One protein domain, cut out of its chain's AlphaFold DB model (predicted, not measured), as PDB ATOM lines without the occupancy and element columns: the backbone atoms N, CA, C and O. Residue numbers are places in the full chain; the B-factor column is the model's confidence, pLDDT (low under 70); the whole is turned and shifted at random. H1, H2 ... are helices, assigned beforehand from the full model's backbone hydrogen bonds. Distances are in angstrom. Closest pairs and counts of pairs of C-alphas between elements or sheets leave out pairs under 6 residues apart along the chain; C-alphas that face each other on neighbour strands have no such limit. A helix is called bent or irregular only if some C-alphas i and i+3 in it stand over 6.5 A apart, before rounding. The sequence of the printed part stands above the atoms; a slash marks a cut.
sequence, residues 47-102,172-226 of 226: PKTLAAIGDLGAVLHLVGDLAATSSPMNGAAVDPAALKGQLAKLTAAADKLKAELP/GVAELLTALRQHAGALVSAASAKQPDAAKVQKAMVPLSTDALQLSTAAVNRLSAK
ATOM      1  N   PRO A  47     102.424 130.577 147.972       72.75
ATOM      2  CA  PRO A  47     103.669 130.553 147.200       72.75
ATOM      3  C   PRO A  47     103.919 129.276 146.377       72.75
ATOM      4  O   PRO A  47     104.395 129.391 145.252       72.75
ATOM      5  N   LYS A  48     103.600 128.076 146.881       70.00
ATOM      6  CA  LYS A  48     103.811 126.809 146.145       70.00
ATOM      7  C   LYS A  48     102.852 126.670 144.969       70.00
ATOM      8  O   LYS A  48     103.249 126.278 143.878       70.00
ATOM      9  N   THR A  49     101.599 127.060 145.177       72.50
ATOM     10  CA  THR A  49     100.595 127.119 144.112       72.50
ATOM     11  C   THR A  49     101.032 128.070 142.998       72.50
ATOM     12  O   THR A  49     100.992 127.711 141.823       72.50
ATOM     13  N   LEU A  50     101.504 129.264 143.362       77.06
ATOM     14  CA  LEU A  50     101.975 130.247 142.395       77.06
ATOM     15  C   LEU A  50     103.229 129.766 141.645       77.06
ATOM     16  O   LEU A  50     103.332 129.981 140.437       77.06
ATOM     17  N   ALA A  51     104.145 129.074 142.330       76.75
ATOM     18  CA  ALA A  51     105.320 128.463 141.714       76.75
ATOM     19  C   ALA A  51     104.934 127.387 140.682       76.75
ATOM     20  O   ALA A  51     105.404 127.445 139.549       76.75
ATOM     21  N   ALA A  52     104.011 126.481 141.025       76.69
ATOM     22  CA  ALA A  52     103.533 125.442 140.112       76.69
ATOM     23  C   ALA A  52     102.830 126.020 138.869       76.69
ATOM     24  O   ALA A  52     103.037 125.532 137.757       76.69
ATOM     25  N   ILE A  53     102.038 127.090 139.029       80.56
ATOM     26  CA  ILE A  53     101.426 127.810 137.897       80.56
ATOM     27  C   ILE A  53     102.507 128.460 137.022       80.56
ATOM     28  O   ILE A  53     102.438 128.371 135.795       80.56
ATOM     29  N   GLY A  54     103.516 129.088 137.633       84.69
ATOM     30  CA  GLY A  54     104.647 129.677 136.914       84.69
ATOM     31  C   GLY A  54     105.430 128.641 136.103       84.69
ATOM     32  O   GLY A  54     105.735 128.869 134.932       84.69
ATOM     33  N   ASP A  55     105.685 127.473 136.690       84.31
ATOM     34  CA  ASP A  55     106.392 126.374 136.032       84.31
ATOM     35  C   ASP A  55     105.568 125.748 134.900       84.31
ATOM     36  O   ASP A  55     106.112 125.456 133.833       84.31
ATOM     37  N   LEU A  56     104.247 125.620 135.068       81.31
ATOM     38  CA  LEU A  56     103.350 125.214 133.983       81.31
ATOM     39  C   LEU A  56     103.383 126.220 132.821       81.31
ATOM     40  O   LEU A  56     103.466 125.821 131.657       81.31
ATOM     41  N   GLY A  57     103.371 127.521 133.124       84.56
ATOM     42  CA  GLY A  57     103.521 128.579 132.125       84.56
ATOM     43  C   GLY A  57     104.842 128.477 131.358       84.56
ATOM     44  O   GLY A  57     104.851 128.590 130.132       84.56
ATOM     45  N   ALA A  58     105.945 128.185 132.052       84.12
ATOM     46  CA  ALA A  58     107.253 127.982 131.430       84.12
ATOM     47  C   ALA A  58     107.272 126.769 130.484       84.12
ATOM     48  O   ALA A  58     107.806 126.863 129.378       84.12
ATOM     49  N   VAL A  59     106.650 125.649 130.873       83.81
ATOM     50  CA  VAL A  59     106.505 124.462 130.011       83.81
ATOM     51  C   VAL A  59     105.723 124.805 128.740       83.81
ATOM     52  O   VAL A  59     106.175 124.485 127.641       83.81
ATOM     53  N   LEU A  60     104.583 125.493 128.864       83.75
ATOM     54  CA  LEU A  60     103.760 125.892 127.716       83.75
ATOM     55  C   LEU A  60     104.502 126.852 126.779       83.75
ATOM     56  O   LEU A  60     104.421 126.707 125.558       83.75
ATOM     57  N   HIS A  61     105.264 127.792 127.337       84.25
ATOM     58  CA  HIS A  61     106.089 128.705 126.553       84.25
ATOM     59  C   HIS A  61     107.170 127.956 125.761       84.25
ATOM     60  O   HIS A  61     107.315 128.182 124.563       84.25
ATOM     61  N   LEU A  62     107.852 126.991 126.387       86.50
ATOM     62  CA  LEU A  62     108.859 126.153 125.725       86.50
ATOM     63  C   LEU A  62     108.264 125.274 124.619       86.50
ATOM     64  O   LEU A  62     108.900 125.078 123.585       86.50
ATOM     65  N   VAL A  63     107.044 124.759 124.800       82.19
ATOM     66  CA  VAL A  63     106.318 124.053 123.730       82.19
ATOM     67  C   VAL A  63     106.039 124.997 122.553       82.19
ATOM     68  O   VAL A  63     106.215 124.599 121.401       82.19
ATOM     69  N   GLY A  64     105.661 126.248 122.829       83.12
ATOM     70  CA  GLY A  64     105.488 127.293 121.815       83.12
ATOM     71  C   GLY A  64     106.782 127.624 121.064       83.12
ATOM     72  O   GLY A  64     106.787 127.658 119.833       83.12
ATOM     73  N   ASP A  65     107.896 127.781 121.777       85.75
ATOM     74  CA  ASP A  65     109.218 128.000 121.176       85.75
ATOM     75  C   ASP A  65     109.665 126.804 120.330       85.75
ATOM     76  O   ASP A  65     110.207 126.975 119.235       85.75
ATOM     77  N   LEU A  66     109.421 125.578 120.802       82.75
ATOM     78  CA  LEU A  66     109.733 124.356 120.063       82.75
ATOM     79  C   LEU A  66     108.908 124.268 118.770       82.75
ATOM     80  O   LEU A  66     109.440 123.935 117.708       82.75
ATOM     81  N   ALA A  67     107.624 124.614 118.839       79.81
ATOM     82  CA  ALA A  67     106.742 124.725 117.684       79.81
ATOM     83  C   ALA A  67     107.251 125.770 116.672       79.81
ATOM     84  O   ALA A  67     107.375 125.469 115.486       79.81
ATOM     85  N   ALA A  68     107.619 126.966 117.136       80.81
ATOM     86  CA  ALA A  68     108.153 128.025 116.281       80.81
ATOM     87  C   ALA A  68     109.502 127.644 115.646       80.81
ATOM     88  O   ALA A  68     109.729 127.889 114.462       80.81
ATOM     89  N   THR A  69     110.381 126.992 116.412       81.69
ATOM     90  CA  THR A  69     111.710 126.559 115.948       81.69
ATOM     91  C   THR A  69     111.616 125.405 114.947       81.69
ATOM     92  O   THR A  69     112.403 125.337 114.008       81.69
ATOM     93  N   SER A  70     110.649 124.497 115.122       73.69
ATOM     94  CA  SER A  70     110.443 123.350 114.223       73.69
ATOM     95  C   SER A  70     109.741 123.713 112.911       73.69
ATOM     96  O   SER A  70     109.810 122.937 111.960       73.69
ATOM     97  N   SER A  71     109.087 124.876 112.835       74.12
ATOM     98  CA  SER A  71     108.415 125.376 111.628       74.12
ATOM     99  C   SER A  71     108.692 126.873 111.408       74.12
ATOM    100  O   SER A  71     107.797 127.702 111.593       74.12
ATOM    101  N   PRO A  72     109.916 127.252 110.995       69.56
ATOM    102  CA  PRO A  72     110.252 128.648 110.748       69.56
ATOM    103  C   PRO A  72     109.437 129.202 109.571       69.56
ATOM    104  O   PRO A  72     109.472 128.667 108.461       69.56
ATOM    105  N   MET A  73     108.747 130.324 109.795       57.97
ATOM    106  CA  MET A  73     107.864 130.971 108.807       57.97
ATOM    107  C   MET A  73     108.555 131.325 107.480       57.97
ATOM    108  O   MET A  73     107.891 131.445 106.451       57.97
ATOM    109  N   ASN A  74     109.883 131.451 107.480       69.31
ATOM    110  CA  ASN A  74     110.655 131.879 106.314       69.31
ATOM    111  C   ASN A  74     111.234 130.708 105.503       69.31
ATOM    112  O   ASN A  74     112.014 130.940 104.584       69.31
ATOM    113  N   GLY A  75     110.899 129.456 105.843       62.03
ATOM    114  CA  GLY A  75     111.496 128.281 105.198       62.03
ATOM    115  C   GLY A  75     112.996 128.135 105.476       62.03
ATOM    116  O   GLY A  75     113.696 127.449 104.734       62.03
ATOM    117  N   ALA A  76     113.491 128.797 106.528       69.00
ATOM    118  CA  ALA A  76     114.855 128.631 107.002       69.00
ATOM    119  C   ALA A  76     115.094 127.168 107.401       69.00
ATOM    120  O   ALA A  76     114.181 126.484 107.868       69.00
ATOM    121  N   ALA A  77     116.322 126.686 107.218       69.31
ATOM    122  CA  ALA A  77     116.695 125.370 107.712       69.31
ATOM    123  C   ALA A  77     116.513 125.334 109.236       69.31
ATOM    124  O   ALA A  77     116.961 126.234 109.948       69.31
ATOM    125  N   VAL A  78     115.831 124.301 109.719       79.38
ATOM    126  CA  VAL A  78     115.656 124.069 111.151       79.38
ATOM    127  C   VAL A  78     117.009 123.683 111.737       79.38
ATOM    128  O   VAL A  78     117.632 122.730 111.270       79.38
ATOM    129  N   ASP A  79     117.462 124.413 112.757       80.62
ATOM    130  CA  ASP A  79     118.699 124.079 113.456       80.62
ATOM    131  C   ASP A  79     118.452 122.917 114.444       80.62
ATOM    132  O   ASP A  79     117.700 123.064 115.419       80.62
ATOM    133  N   PRO A  80     119.062 121.736 114.226       75.44
ATOM    134  CA  PRO A  80     118.819 120.569 115.068       75.44
ATOM    135  C   PRO A  80     119.436 120.708 116.469       75.44
ATOM    136  O   PRO A  80     118.983 120.041 117.403       75.44
ATOM    137  N   ALA A  81     120.460 121.552 116.651       80.25
ATOM    138  CA  ALA A  81     121.061 121.796 117.959       80.25
ATOM    139  C   ALA A  81     120.149 122.681 118.822       80.25
ATOM    140  O   ALA A  81     119.947 122.383 120.002       80.25
ATOM    141  N   ALA A  82     119.519 123.695 118.229       82.81
ATOM    142  CA  ALA A  82     118.521 124.539 118.874       82.81
ATOM    143  C   ALA A  82     117.299 123.723 119.322       82.81
ATOM    144  O   ALA A  82     116.876 123.844 120.472       82.81
ATOM    145  N   LEU A  83     116.787 122.828 118.467       81.88
ATOM    146  CA  LEU A  83     115.688 121.921 118.827       81.88
ATOM    147  C   LEU A  83     116.040 121.001 120.002       81.88
ATOM    148  O   LEU A  83     115.249 120.859 120.935       81.88
ATOM    149  N   LYS A  84     117.233 120.395 119.990       80.81
ATOM    150  CA  LYS A  84     117.713 119.575 121.115       80.81
ATOM    151  C   LYS A  84     117.851 120.396 122.396       80.81
ATOM    152  O   LYS A  84     117.468 119.921 123.463       80.81
ATOM    153  N   GLY A  85     118.345 121.629 122.291       85.50
ATOM    154  CA  GLY A  85     118.422 122.562 123.412       85.50
ATOM    155  C   GLY A  85     117.045 122.875 124.005       85.50
ATOM    156  O   GLY A  85     116.883 122.851 125.223       85.50
ATOM    157  N   GLN A  86     116.035 123.104 123.161       84.88
ATOM    158  CA  GLN A  86     114.656 123.337 123.600       84.88
ATOM    159  C   GLN A  86     114.032 122.093 124.249       84.88
ATOM    160  O   GLN A  86     113.392 122.203 125.291       84.88
ATOM    161  N   LEU A  87     114.286 120.895 123.713       84.00
ATOM    162  CA  LEU A  87     113.823 119.643 124.319       84.00
ATOM    163  C   LEU A  87     114.434 119.409 125.712       84.00
ATOM    164  O   LEU A  87     113.741 118.968 126.632       84.00
ATOM    165  N   ALA A  88     115.717 119.736 125.891       85.19
ATOM    166  CA  ALA A  88     116.379 119.656 127.191       85.19
ATOM    167  C   ALA A  88     115.758 120.634 128.204       85.19
ATOM    168  O   ALA A  88     115.464 120.241 129.334       85.19
ATOM    169  N   LYS A  89     115.480 121.877 127.785       86.31
ATOM    170  CA  LYS A  89     114.773 122.868 128.616       86.31
ATOM    171  C   LYS A  89     113.368 122.399 128.990       86.31
ATOM    172  O   LYS A  89     112.998 122.484 130.157       86.31
ATOM    173  N   LEU A  90     112.610 121.867 128.027       84.69
ATOM    174  CA  LEU A  90     111.270 121.324 128.258       84.69
ATOM    175  C   LEU A  90     111.310 120.182 129.276       84.69
ATOM    176  O   LEU A  90     110.481 120.130 130.179       84.69
ATOM    177  N   THR A  91     112.294 119.290 129.155       81.88
ATOM    178  CA  THR A  91     112.488 118.167 130.081       81.88
ATOM    179  C   THR A  91     112.752 118.669 131.498       81.88
ATOM    180  O   THR A  91     112.037 118.262 132.411       81.88
ATOM    181  N   ALA A  92     113.688 119.609 131.660       84.56
ATOM    182  CA  ALA A  92     114.013 120.203 132.955       84.56
ATOM    183  C   ALA A  92     112.815 120.935 133.585       84.56
ATOM    184  O   ALA A  92     112.541 120.760 134.772       84.56
ATOM    185  N   ALA A  93     112.063 121.709 132.797       83.88
ATOM    186  CA  ALA A  93     110.856 122.390 133.264       83.88
ATOM    187  C   ALA A  93     109.759 121.394 133.680       83.88
ATOM    188  O   ALA A  93     109.124 121.558 134.717       83.88
ATOM    189  N   ALA A  94     109.587 120.315 132.913       80.06
ATOM    190  CA  ALA A  94     108.675 119.224 133.235       80.06
ATOM    191  C   ALA A  94     109.067 118.482 134.529       80.06
ATOM    192  O   ALA A  94     108.189 118.142 135.319       80.06
ATOM    193  N   ASP A  95     110.362 118.245 134.773       82.19
ATOM    194  CA  ASP A  95     110.833 117.629 136.024       82.19
ATOM    195  C   ASP A  95     110.619 118.559 137.221       82.19
ATOM    196  O   ASP A  95     110.187 118.107 138.281       82.19
ATOM    197  N   LYS A  96     110.846 119.864 137.038       83.44
ATOM    198  CA  LYS A  96     110.567 120.869 138.065       83.44
ATOM    199  C   LYS A  96     109.076 120.918 138.411       83.44
ATOM    200  O   LYS A  96     108.724 120.802 139.581       83.44
ATOM    201  N   LEU A  97     108.200 120.973 137.404       80.81
ATOM    202  CA  LEU A  97     106.750 120.922 137.603       80.81
ATOM    203  C   LEU A  97     106.327 119.634 138.324       80.81
ATOM    204  O   LEU A  97     105.485 119.673 139.216       80.81
ATOM    205  N   LYS A  98     106.929 118.491 137.976       80.12
ATOM    206  CA  LYS A  98     106.677 117.213 138.656       80.12
ATOM    207  C   LYS A  98     107.096 117.236 140.129       80.12
ATOM    208  O   LYS A  98     106.445 116.577 140.930       80.12
ATOM    209  N   ALA A  99     108.166 117.950 140.475       81.31
ATOM    210  CA  ALA A  99     108.633 118.081 141.854       81.31
ATOM    211  C   ALA A  99     107.755 119.028 142.694       81.31
ATOM    212  O   ALA A  99     107.563 118.787 143.883       81.31
ATOM    213  N   GLU A 100     107.221 120.086 142.079       77.06
ATOM    214  CA  GLU A 100     106.307 121.040 142.727       77.06
ATOM    215  C   GLU A 100     104.886 120.479 142.873       77.06
ATOM    216  O   GLU A 100     104.164 120.797 143.824       77.06
ATOM    217  N   LEU A 101     104.468 119.615 141.944       72.38
ATOM    218  CA  LEU A 101     103.199 118.918 142.055       72.38
ATOM    219  C   LEU A 101     103.273 117.884 143.186       72.38
ATOM    220  O   LEU A 101     104.194 117.067 143.224       72.38
ATOM    221  N   PRO A 102     102.289 117.867 144.099       62.75
ATOM    222  CA  PRO A 102     102.231 116.838 145.123       62.75
ATOM    223  C   PRO A 102     102.183 115.465 144.451       62.75
ATOM    224  O   PRO A 102     101.449 115.280 143.474       62.75
ATOM    225  N   GLY A 172      97.063 110.329 134.499       80.19
ATOM    226  CA  GLY A 172      97.802 110.952 135.588       80.19
ATOM    227  C   GLY A 172      98.742 112.017 135.028       80.19
ATOM    228  O   GLY A 172      99.242 111.898 133.905       80.19
ATOM    229  N   VAL A 173      99.016 113.069 135.802       79.81
ATOM    230  CA  VAL A 173      99.894 114.166 135.351       79.81
ATOM    231  C   VAL A 173     101.265 113.624 134.915       79.81
ATOM    232  O   VAL A 173     101.843 114.087 133.932       79.81
ATOM    233  N   ALA A 174     101.756 112.581 135.590       78.12
ATOM    234  CA  ALA A 174     102.992 111.894 135.228       78.12
ATOM    235  C   ALA A 174     102.926 111.190 133.858       78.12
ATOM    236  O   ALA A 174     103.907 111.201 133.108       78.12
ATOM    237  N   GLU A 175     101.783 110.597 133.516       83.19
ATOM    238  CA  GLU A 175     101.566 109.941 132.226       83.19
ATOM    239  C   GLU A 175     101.491 110.980 131.098       83.19
ATOM    240  O   GLU A 175     102.141 110.818 130.066       83.19
ATOM    241  N   LEU A 176     100.803 112.103 131.337       83.62
ATOM    242  CA  LEU A 176     100.731 113.235 130.406       83.62
ATOM    243  C   LEU A 176     102.101 113.873 130.155       83.62
ATOM    244  O   LEU A 176     102.461 114.130 129.010       83.62
ATOM    245  N   LEU A 177     102.910 114.073 131.201       80.75
ATOM    246  CA  LEU A 177     104.290 114.559 131.067       80.75
ATOM    247  C   LEU A 177     105.155 113.599 130.237       80.75
ATOM    248  O   LEU A 177     105.982 114.036 129.436       80.75
ATOM    249  N   THR A 178     104.959 112.292 130.412       83.31
ATOM    250  CA  THR A 178     105.684 111.268 129.651       83.31
ATOM    251  C   THR A 178     105.273 111.280 128.178       83.31
ATOM    252  O   THR A 178     106.145 111.300 127.308       83.31
ATOM    253  N   ALA A 179     103.969 111.345 127.892       85.56
ATOM    254  CA  ALA A 179     103.436 111.456 126.534       85.56
ATOM    255  C   ALA A 179     103.927 112.734 125.832       85.56
ATOM    256  O   ALA A 179     104.453 112.666 124.720       85.56
ATOM    257  N   LEU A 180     103.892 113.876 126.530       84.12
ATOM    258  CA  LEU A 180     104.386 115.154 126.020       84.12
ATOM    259  C   LEU A 180     105.864 115.062 125.607       84.12
ATOM    260  O   LEU A 180     106.233 115.509 124.521       84.12
ATOM    261  N   ARG A 181     106.718 114.442 126.435       84.06
ATOM    262  CA  ARG A 181     108.142 114.230 126.114       84.06
ATOM    263  C   ARG A 181     108.333 113.329 124.897       84.06
ATOM    264  O   ARG A 181     109.175 113.629 124.051       84.06
ATOM    265  N   GLN A 182     107.563 112.248 124.791       85.62
ATOM    266  CA  GLN A 182     107.632 111.334 123.649       85.62
ATOM    267  C   GLN A 182     107.229 112.031 122.345       85.62
ATOM    268  O   GLN A 182     107.954 111.943 121.351       85.62
ATOM    269  N   HIS A 183     106.124 112.780 122.349       85.31
ATOM    270  CA  HIS A 183     105.671 113.529 121.179       85.31
ATOM    271  C   HIS A 183     106.625 114.670 120.810       85.31
ATOM    272  O   HIS A 183     106.907 114.866 119.627       85.31
ATOM    273  N   ALA A 184     107.202 115.367 121.796       79.94
ATOM    274  CA  ALA A 184     108.229 116.380 121.552       79.94
ATOM    275  C   ALA A 184     109.485 115.759 120.917       79.94
ATOM    276  O   ALA A 184     110.032 116.305 119.960       79.94
ATOM    277  N   GLY A 185     109.911 114.586 121.393       80.69
ATOM    278  CA  GLY A 185     111.008 113.828 120.794       80.69
ATOM    279  C   GLY A 185     110.719 113.431 119.344       80.69
ATOM    280  O   GLY A 185     111.551 113.662 118.469       80.69
ATOM    281  N   ALA A 186     109.518 112.914 119.067       83.00
ATOM    282  CA  ALA A 186     109.093 112.563 117.713       83.00
ATOM    283  C   ALA A 186     109.069 113.780 116.772       83.00
ATOM    284  O   ALA A 186     109.515 113.679 115.628       83.00
ATOM    285  N   LEU A 187     108.612 114.938 117.263       81.38
ATOM    286  CA  LEU A 187     108.643 116.203 116.528       81.38
ATOM    287  C   LEU A 187     110.082 116.605 116.184       81.38
ATOM    288  O   LEU A 187     110.373 116.908 115.028       81.38
ATOM    289  N   VAL A 188     110.994 116.555 117.159       80.69
ATOM    290  CA  VAL A 188     112.414 116.871 116.946       80.69
ATOM    291  C   VAL A 188     113.049 115.900 115.956       80.69
ATOM    292  O   VAL A 188     113.766 116.340 115.061       80.69
ATOM    293  N   SER A 189     112.772 114.600 116.057       80.62
ATOM    294  CA  SER A 189     113.263 113.601 115.102       80.62
ATOM    295  C   SER A 189     112.732 113.832 113.687       80.62
ATOM    296  O   SER A 189     113.497 113.719 112.731       80.62
ATOM    297  N   ALA A 190     111.453 114.190 113.538       79.81
ATOM    298  CA  ALA A 190     110.857 114.506 112.241       79.81
ATOM    299  C   ALA A 190     111.436 115.795 111.635       79.81
ATOM    300  O   ALA A 190     111.713 115.841 110.437       79.81
ATOM    301  N   ALA A 191     111.661 116.817 112.464       75.00
ATOM    302  CA  ALA A 191     112.211 118.103 112.046       75.00
ATOM    303  C   ALA A 191     113.730 118.060 111.789       75.00
ATOM    304  O   ALA A 191     114.229 118.808 110.956       75.00
ATOM    305  N   SER A 192     114.462 117.162 112.458       76.38
ATOM    306  CA  SER A 192     115.919 116.993 112.303       76.38
ATOM    307  C   SER A 192     116.307 116.005 111.195       76.38
ATOM    308  O   SER A 192     117.489 115.702 111.021       76.38
ATOM    309  N   ALA A 193     115.336 115.447 110.467       78.19
ATOM    310  CA  ALA A 193     115.609 114.544 109.356       78.19
ATOM    311  C   ALA A 193     116.308 115.283 108.199       78.19
ATOM    312  O   ALA A 193     116.072 116.465 107.964       78.19
ATOM    313  N   LYS A 194     117.129 114.559 107.420       72.25
ATOM    314  CA  LYS A 194     117.883 115.097 106.264       72.25
ATOM    315  C   LYS A 194     116.995 115.833 105.244       72.25
ATOM    316  O   LYS A 194     117.474 116.714 104.537       72.25
ATOM    317  N   GLN A 195     115.714 115.473 105.182       70.12
ATOM    318  CA  GLN A 195     114.655 116.261 104.564       70.12
ATOM    319  C   GLN A 195     113.510 116.390 105.578       70.12
ATOM    320  O   GLN A 195     112.849 115.382 105.847       70.12
ATOM    321  N   PRO A 196     113.284 117.578 106.165       69.19
ATOM    322  CA  PRO A 196     112.178 117.783 107.087       69.19
ATOM    323  C   PRO A 196     110.855 117.612 106.336       69.19
ATOM    324  O   PRO A 196     110.550 118.327 105.381       69.19
ATOM    325  N   ASP A 197     110.076 116.625 106.761       74.50
ATOM    326  CA  ASP A 197     108.763 116.334 106.199       74.50
ATOM    327  C   ASP A 197     107.720 117.165 106.952       74.50
ATOM    328  O   ASP A 197     107.343 116.848 108.083       74.50
ATOM    329  N   ALA A 198     107.265 118.249 106.322       72.75
ATOM    330  CA  ALA A 198     106.296 119.167 106.911       72.75
ATOM    331  C   ALA A 198     104.993 118.466 107.338       72.75
ATOM    332  O   ALA A 198     104.400 118.846 108.346       72.75
ATOM    333  N   ALA A 199     104.568 117.414 106.629       77.94
ATOM    334  CA  ALA A 199     103.375 116.658 106.996       77.94
ATOM    335  C   ALA A 199     103.612 115.820 108.260       77.94
ATOM    336  O   ALA A 199     102.730 115.738 109.116       77.94
ATOM    337  N   LYS A 200     104.809 115.241 108.430       77.56
ATOM    338  CA  LYS A 200     105.184 114.529 109.667       77.56
ATOM    339  C   LYS A 200     105.334 115.472 110.856       77.56
ATOM    340  O   LYS A 200     104.859 115.135 111.936       77.56
ATOM    341  N   VAL A 201     105.936 116.645 110.656       78.25
ATOM    342  CA  VAL A 201     106.046 117.687 111.692       78.25
ATOM    343  C   VAL A 201     104.650 118.131 112.130       78.25
ATOM    344  O   VAL A 201     104.333 118.078 113.315       78.25
ATOM    345  N   GLN A 202     103.762 118.449 111.185       77.69
ATOM    346  CA  GLN A 202     102.391 118.858 111.495       77.69
ATOM    347  C   GLN A 202     101.596 117.747 112.196       77.69
ATOM    348  O   GLN A 202     100.893 118.009 113.172       77.69
ATOM    349  N   LYS A 203     101.750 116.492 111.756       79.62
ATOM    350  CA  LYS A 203     101.125 115.331 112.403       79.62
ATOM    351  C   LYS A 203     101.618 115.126 113.840       79.62
ATOM    352  O   LYS A 203     100.832 114.695 114.676       79.62
ATOM    353  N   ALA A 204     102.880 115.445 114.131       78.25
ATOM    354  CA  ALA A 204     103.456 115.355 115.472       78.25
ATOM    355  C   ALA A 204     103.080 116.539 116.386       78.25
ATOM    356  O   ALA A 204     103.070 116.382 117.604       78.25
ATOM    357  N   MET A 205     102.717 117.704 115.832       77.12
ATOM    358  CA  MET A 205     102.266 118.855 116.631       77.12
ATOM    359  C   MET A 205     100.871 118.665 117.239       77.12
ATOM    360  O   MET A 205     100.641 119.081 118.370       77.12
ATOM    361  N   VAL A 206      99.946 118.023 116.519       80.88
ATOM    362  CA  VAL A 206      98.563 117.796 116.987       80.88
ATOM    363  C   VAL A 206      98.493 117.086 118.353       80.88
ATOM    364  O   VAL A 206      97.821 117.605 119.254       80.88
ATOM    365  N   PRO A 207      99.172 115.942 118.567       81.94
ATOM    366  CA  PRO A 207      99.142 115.279 119.865       81.94
ATOM    367  C   PRO A 207      99.882 116.086 120.940       81.94
ATOM    368  O   PRO A 207      99.431 116.115 122.078       81.94
ATOM    369  N   LEU A 208     100.936 116.829 120.581       78.62
ATOM    370  CA  LEU A 208     101.676 117.672 121.524       78.62
ATOM    371  C   LEU A 208     100.798 118.781 122.127       78.62
ATOM    372  O   LEU A 208     100.815 119.000 123.336       78.62
ATOM    373  N   SER A 209     100.007 119.467 121.297       76.69
ATOM    374  CA  SER A 209      99.066 120.492 121.768       76.69
ATOM    375  C   SER A 209      97.950 119.895 122.623       76.69
ATOM    376  O   SER A 209      97.543 120.499 123.613       76.69
ATOM    377  N   THR A 210      97.477 118.704 122.257       83.38
ATOM    378  CA  THR A 210      96.442 117.991 123.015       83.38
ATOM    379  C   THR A 210      96.956 117.606 124.401       83.38
ATOM    380  O   THR A 210      96.301 117.903 125.397       83.38
ATOM    381  N   ASP A 211      98.157 117.031 124.481       82.00
ATOM    382  CA  ASP A 211      98.776 116.641 125.748       82.00
ATOM    383  C   ASP A 211      99.092 117.851 126.625       82.00
ATOM    384  O   ASP A 211      98.872 117.801 127.831       82.00
ATOM    385  N   ALA A 212      99.559 118.957 126.040       77.44
ATOM    386  CA  ALA A 212      99.809 120.192 126.778       77.44
ATOM    387  C   ALA A 212      98.520 120.755 127.406       77.44
ATOM    388  O   ALA A 212      98.532 121.183 128.561       77.44
ATOM    389  N   LEU A 213      97.401 120.705 126.676       81.25
ATOM    390  CA  LEU A 213      96.094 121.149 127.168       81.25
ATOM    391  C   LEU A 213      95.519 120.202 128.234       81.25
ATOM    392  O   LEU A 213      94.933 120.640 129.228       81.25
ATOM    393  N   GLN A 214      95.687 118.891 128.053       84.19
ATOM    394  CA  GLN A 214      95.288 117.919 129.069       84.19
ATOM    395  C   GLN A 214      96.140 118.061 130.329       84.19
ATOM    396  O   GLN A 214      95.598 118.028 131.430       84.19
ATOM    397  N   LEU A 215      97.444 118.303 130.179       81.50
ATOM    398  CA  LEU A 215      98.360 118.552 131.285       81.50
ATOM    399  C   LEU A 215      97.962 119.805 132.063       81.50
ATOM    400  O   LEU A 215      97.901 119.749 133.288       81.50
ATOM    401  N   SER A 216      97.639 120.908 131.380       76.62
ATOM    402  CA  SER A 216      97.178 122.122 132.058       76.62
ATOM    403  C   SER A 216      95.868 121.887 132.805       76.62
ATOM    404  O   SER A 216      95.734 122.298 133.953       76.62
ATOM    405  N   THR A 217      94.924 121.169 132.193       79.69
ATOM    406  CA  THR A 217      93.633 120.849 132.817       79.69
ATOM    407  C   THR A 217      93.816 119.956 134.046       79.69
ATOM    408  O   THR A 217      93.265 120.237 135.108       79.69
ATOM    409  N   ALA A 218      94.636 118.908 133.939       80.44
ATOM    410  CA  ALA A 218      94.927 117.993 135.037       80.44
ATOM    411  C   ALA A 218      95.686 118.684 136.183       80.44
ATOM    412  O   ALA A 218      95.373 118.454 137.352       80.44
ATOM    413  N   ALA A 219      96.646 119.558 135.863       77.75
ATOM    414  CA  ALA A 219      97.389 120.336 136.849       77.75
ATOM    415  C   ALA A 219      96.482 121.322 137.600       77.75
ATOM    416  O   ALA A 219      96.537 121.376 138.827       77.75
ATOM    417  N   VAL A 220      95.609 122.047 136.888       79.19
ATOM    418  CA  VAL A 220      94.630 122.961 137.500       79.19
ATOM    419  C   VAL A 220      93.654 122.191 138.384       79.19
ATOM    420  O   VAL A 220      93.494 122.546 139.547       79.19
ATOM    421  N   ASN A 221      93.079 121.090 137.894       78.12
ATOM    422  CA  ASN A 221      92.161 120.268 138.687       78.12
ATOM    423  C   ASN A 221      92.818 119.749 139.972       78.12
ATOM    424  O   ASN A 221      92.194 119.759 141.028       78.12
ATOM    425  N   ARG A 222      94.093 119.342 139.913       76.94
ATOM    426  CA  ARG A 222      94.847 118.933 141.107       76.94
ATOM    427  C   ARG A 222      95.090 120.058 142.091       76.94
ATOM    428  O   ARG A 222      95.081 119.824 143.295       76.94
ATOM    429  N   LEU A 223      95.370 121.243 141.574       72.62
ATOM    430  CA  LEU A 223      95.633 122.412 142.389       72.62
ATOM    431  C   LEU A 223      94.357 122.913 143.077       72.62
ATOM    432  O   LEU A 223      94.433 123.387 144.202       72.62
ATOM    433  N   SER A 224      93.205 122.771 142.414       70.19
ATOM    434  CA  SER A 224      91.883 123.139 142.933       70.19
ATOM    435  C   SER A 224      91.246 122.084 143.845       70.19
ATOM    436  O   SER A 224      90.343 122.420 144.600       70.19
ATOM    437  N   ALA A 225      91.676 120.820 143.776       67.69
ATOM    438  CA  ALA A 225      91.170 119.733 144.621       67.69
ATOM    439  C   ALA A 225      91.832 119.662 146.018       67.69
ATOM    440  O   ALA A 225      91.627 118.686 146.739       67.69
ATOM    441  N   LYS A 226      92.642 120.662 146.384       55.41
ATOM    442  CA  LYS A 226      93.295 120.811 147.690       55.41
ATOM    443  C   LYS A 226      92.775 122.038 148.419       55.41
ATOM    444  O   LYS A 226      92.734 121.967 149.665       55.41
TER     445      LYS A 226
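What this domain is: This is residues 47 to 102 and 172 to 226 of the 226 residues of an uncharacterized protein of Streptomyces sp. GP55 (UniProt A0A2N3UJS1). Four helices stand side by side in an up-and-down bundle, a rod made of two helical hairpins, H1 with H2 and H3 with H4, packed on each other lengthwise. Seen along the rod, the four make a square in the order H1, H2, H3, H4, with H2 and H4 across one diagonal and apart, and the two printed links lie together at one end. The printed part has 111 residues, with four named helices in the order H1, H2, H3, H4 and no named strand, and the class is all helix. It is compact, with a radius of gyration of the C-alphas of 14.5 A, and its C-alphas span 48 by 21 by 20 A.

How they stand to each other: H1, residues 47 to 70, and H2, residues 80 to 100, form a helical hairpin. They touch, closest at the C-alphas of Asp 55 and Leu 97, 5.7 A apart, with a shallow tilt of 18 degrees, opposite ways. H2 touches H3, residues 173 to 191, closest at the C-alphas of Leu 83 and Val 188, 6.3 A apart; the tilt is shallow at 3 degrees, opposite ways. H3 and H4, residues 198 to 224, form the second helical hairpin and touch, with the C-alphas of Leu 187 and Ala 204 closest at 5.4 A and a shallow tilt of 19 degrees, opposite ways. H4 also touches H1, closest at the C-alphas of Ala 212 and Leu 60, 7.0 A apart, with a shallow tilt of 6 degrees, opposite ways. H1 and H3 only just touch, with 3 pairs of C-alphas within 8 A, through residue 70 of H1 alone and residues 187 to 191 of H3 alone; the closest C-alphas, those of Ser 70 and Ala 191, are 5.9 A apart. H2 and H4 are apart. In H1, H2 and H3 every O i to N i+4 pair is within hydrogen-bond range; in H4 21 of 23 are.

Where its parts are: H1 begins at C-alpha 47, at (103.669, 130.553, 147.200), and measures 34.4 A from first to last C-alpha. H2 measures 30.4 A and begins at C-alpha 80, at (118.819, 120.569, 115.068). H3 measures 26.7 A. H4, the longest with 27 residues, measures 39.0 A and ends at C-alpha 224, at (91.883, 123.139, 142.933). H4 is neither bent nor irregular, but only just: C-alphas 204 and 207 are 6.2 A apart.

The domain as a whole: The two C-alphas farthest apart, those of Lys 194 and Lys 226, are 48.5 A apart. Residues 103 to 171 are not printed, and C-alphas 102 and 172 are 12.0 A apart across this cut, which lies in the link from H2 to H3. The links H1 to H2 and H3 to H4 are short. The mean pLDDT of the printed part is 78.8, and residues 72 to 77, 102, 196 and 225 to 226 are under 70.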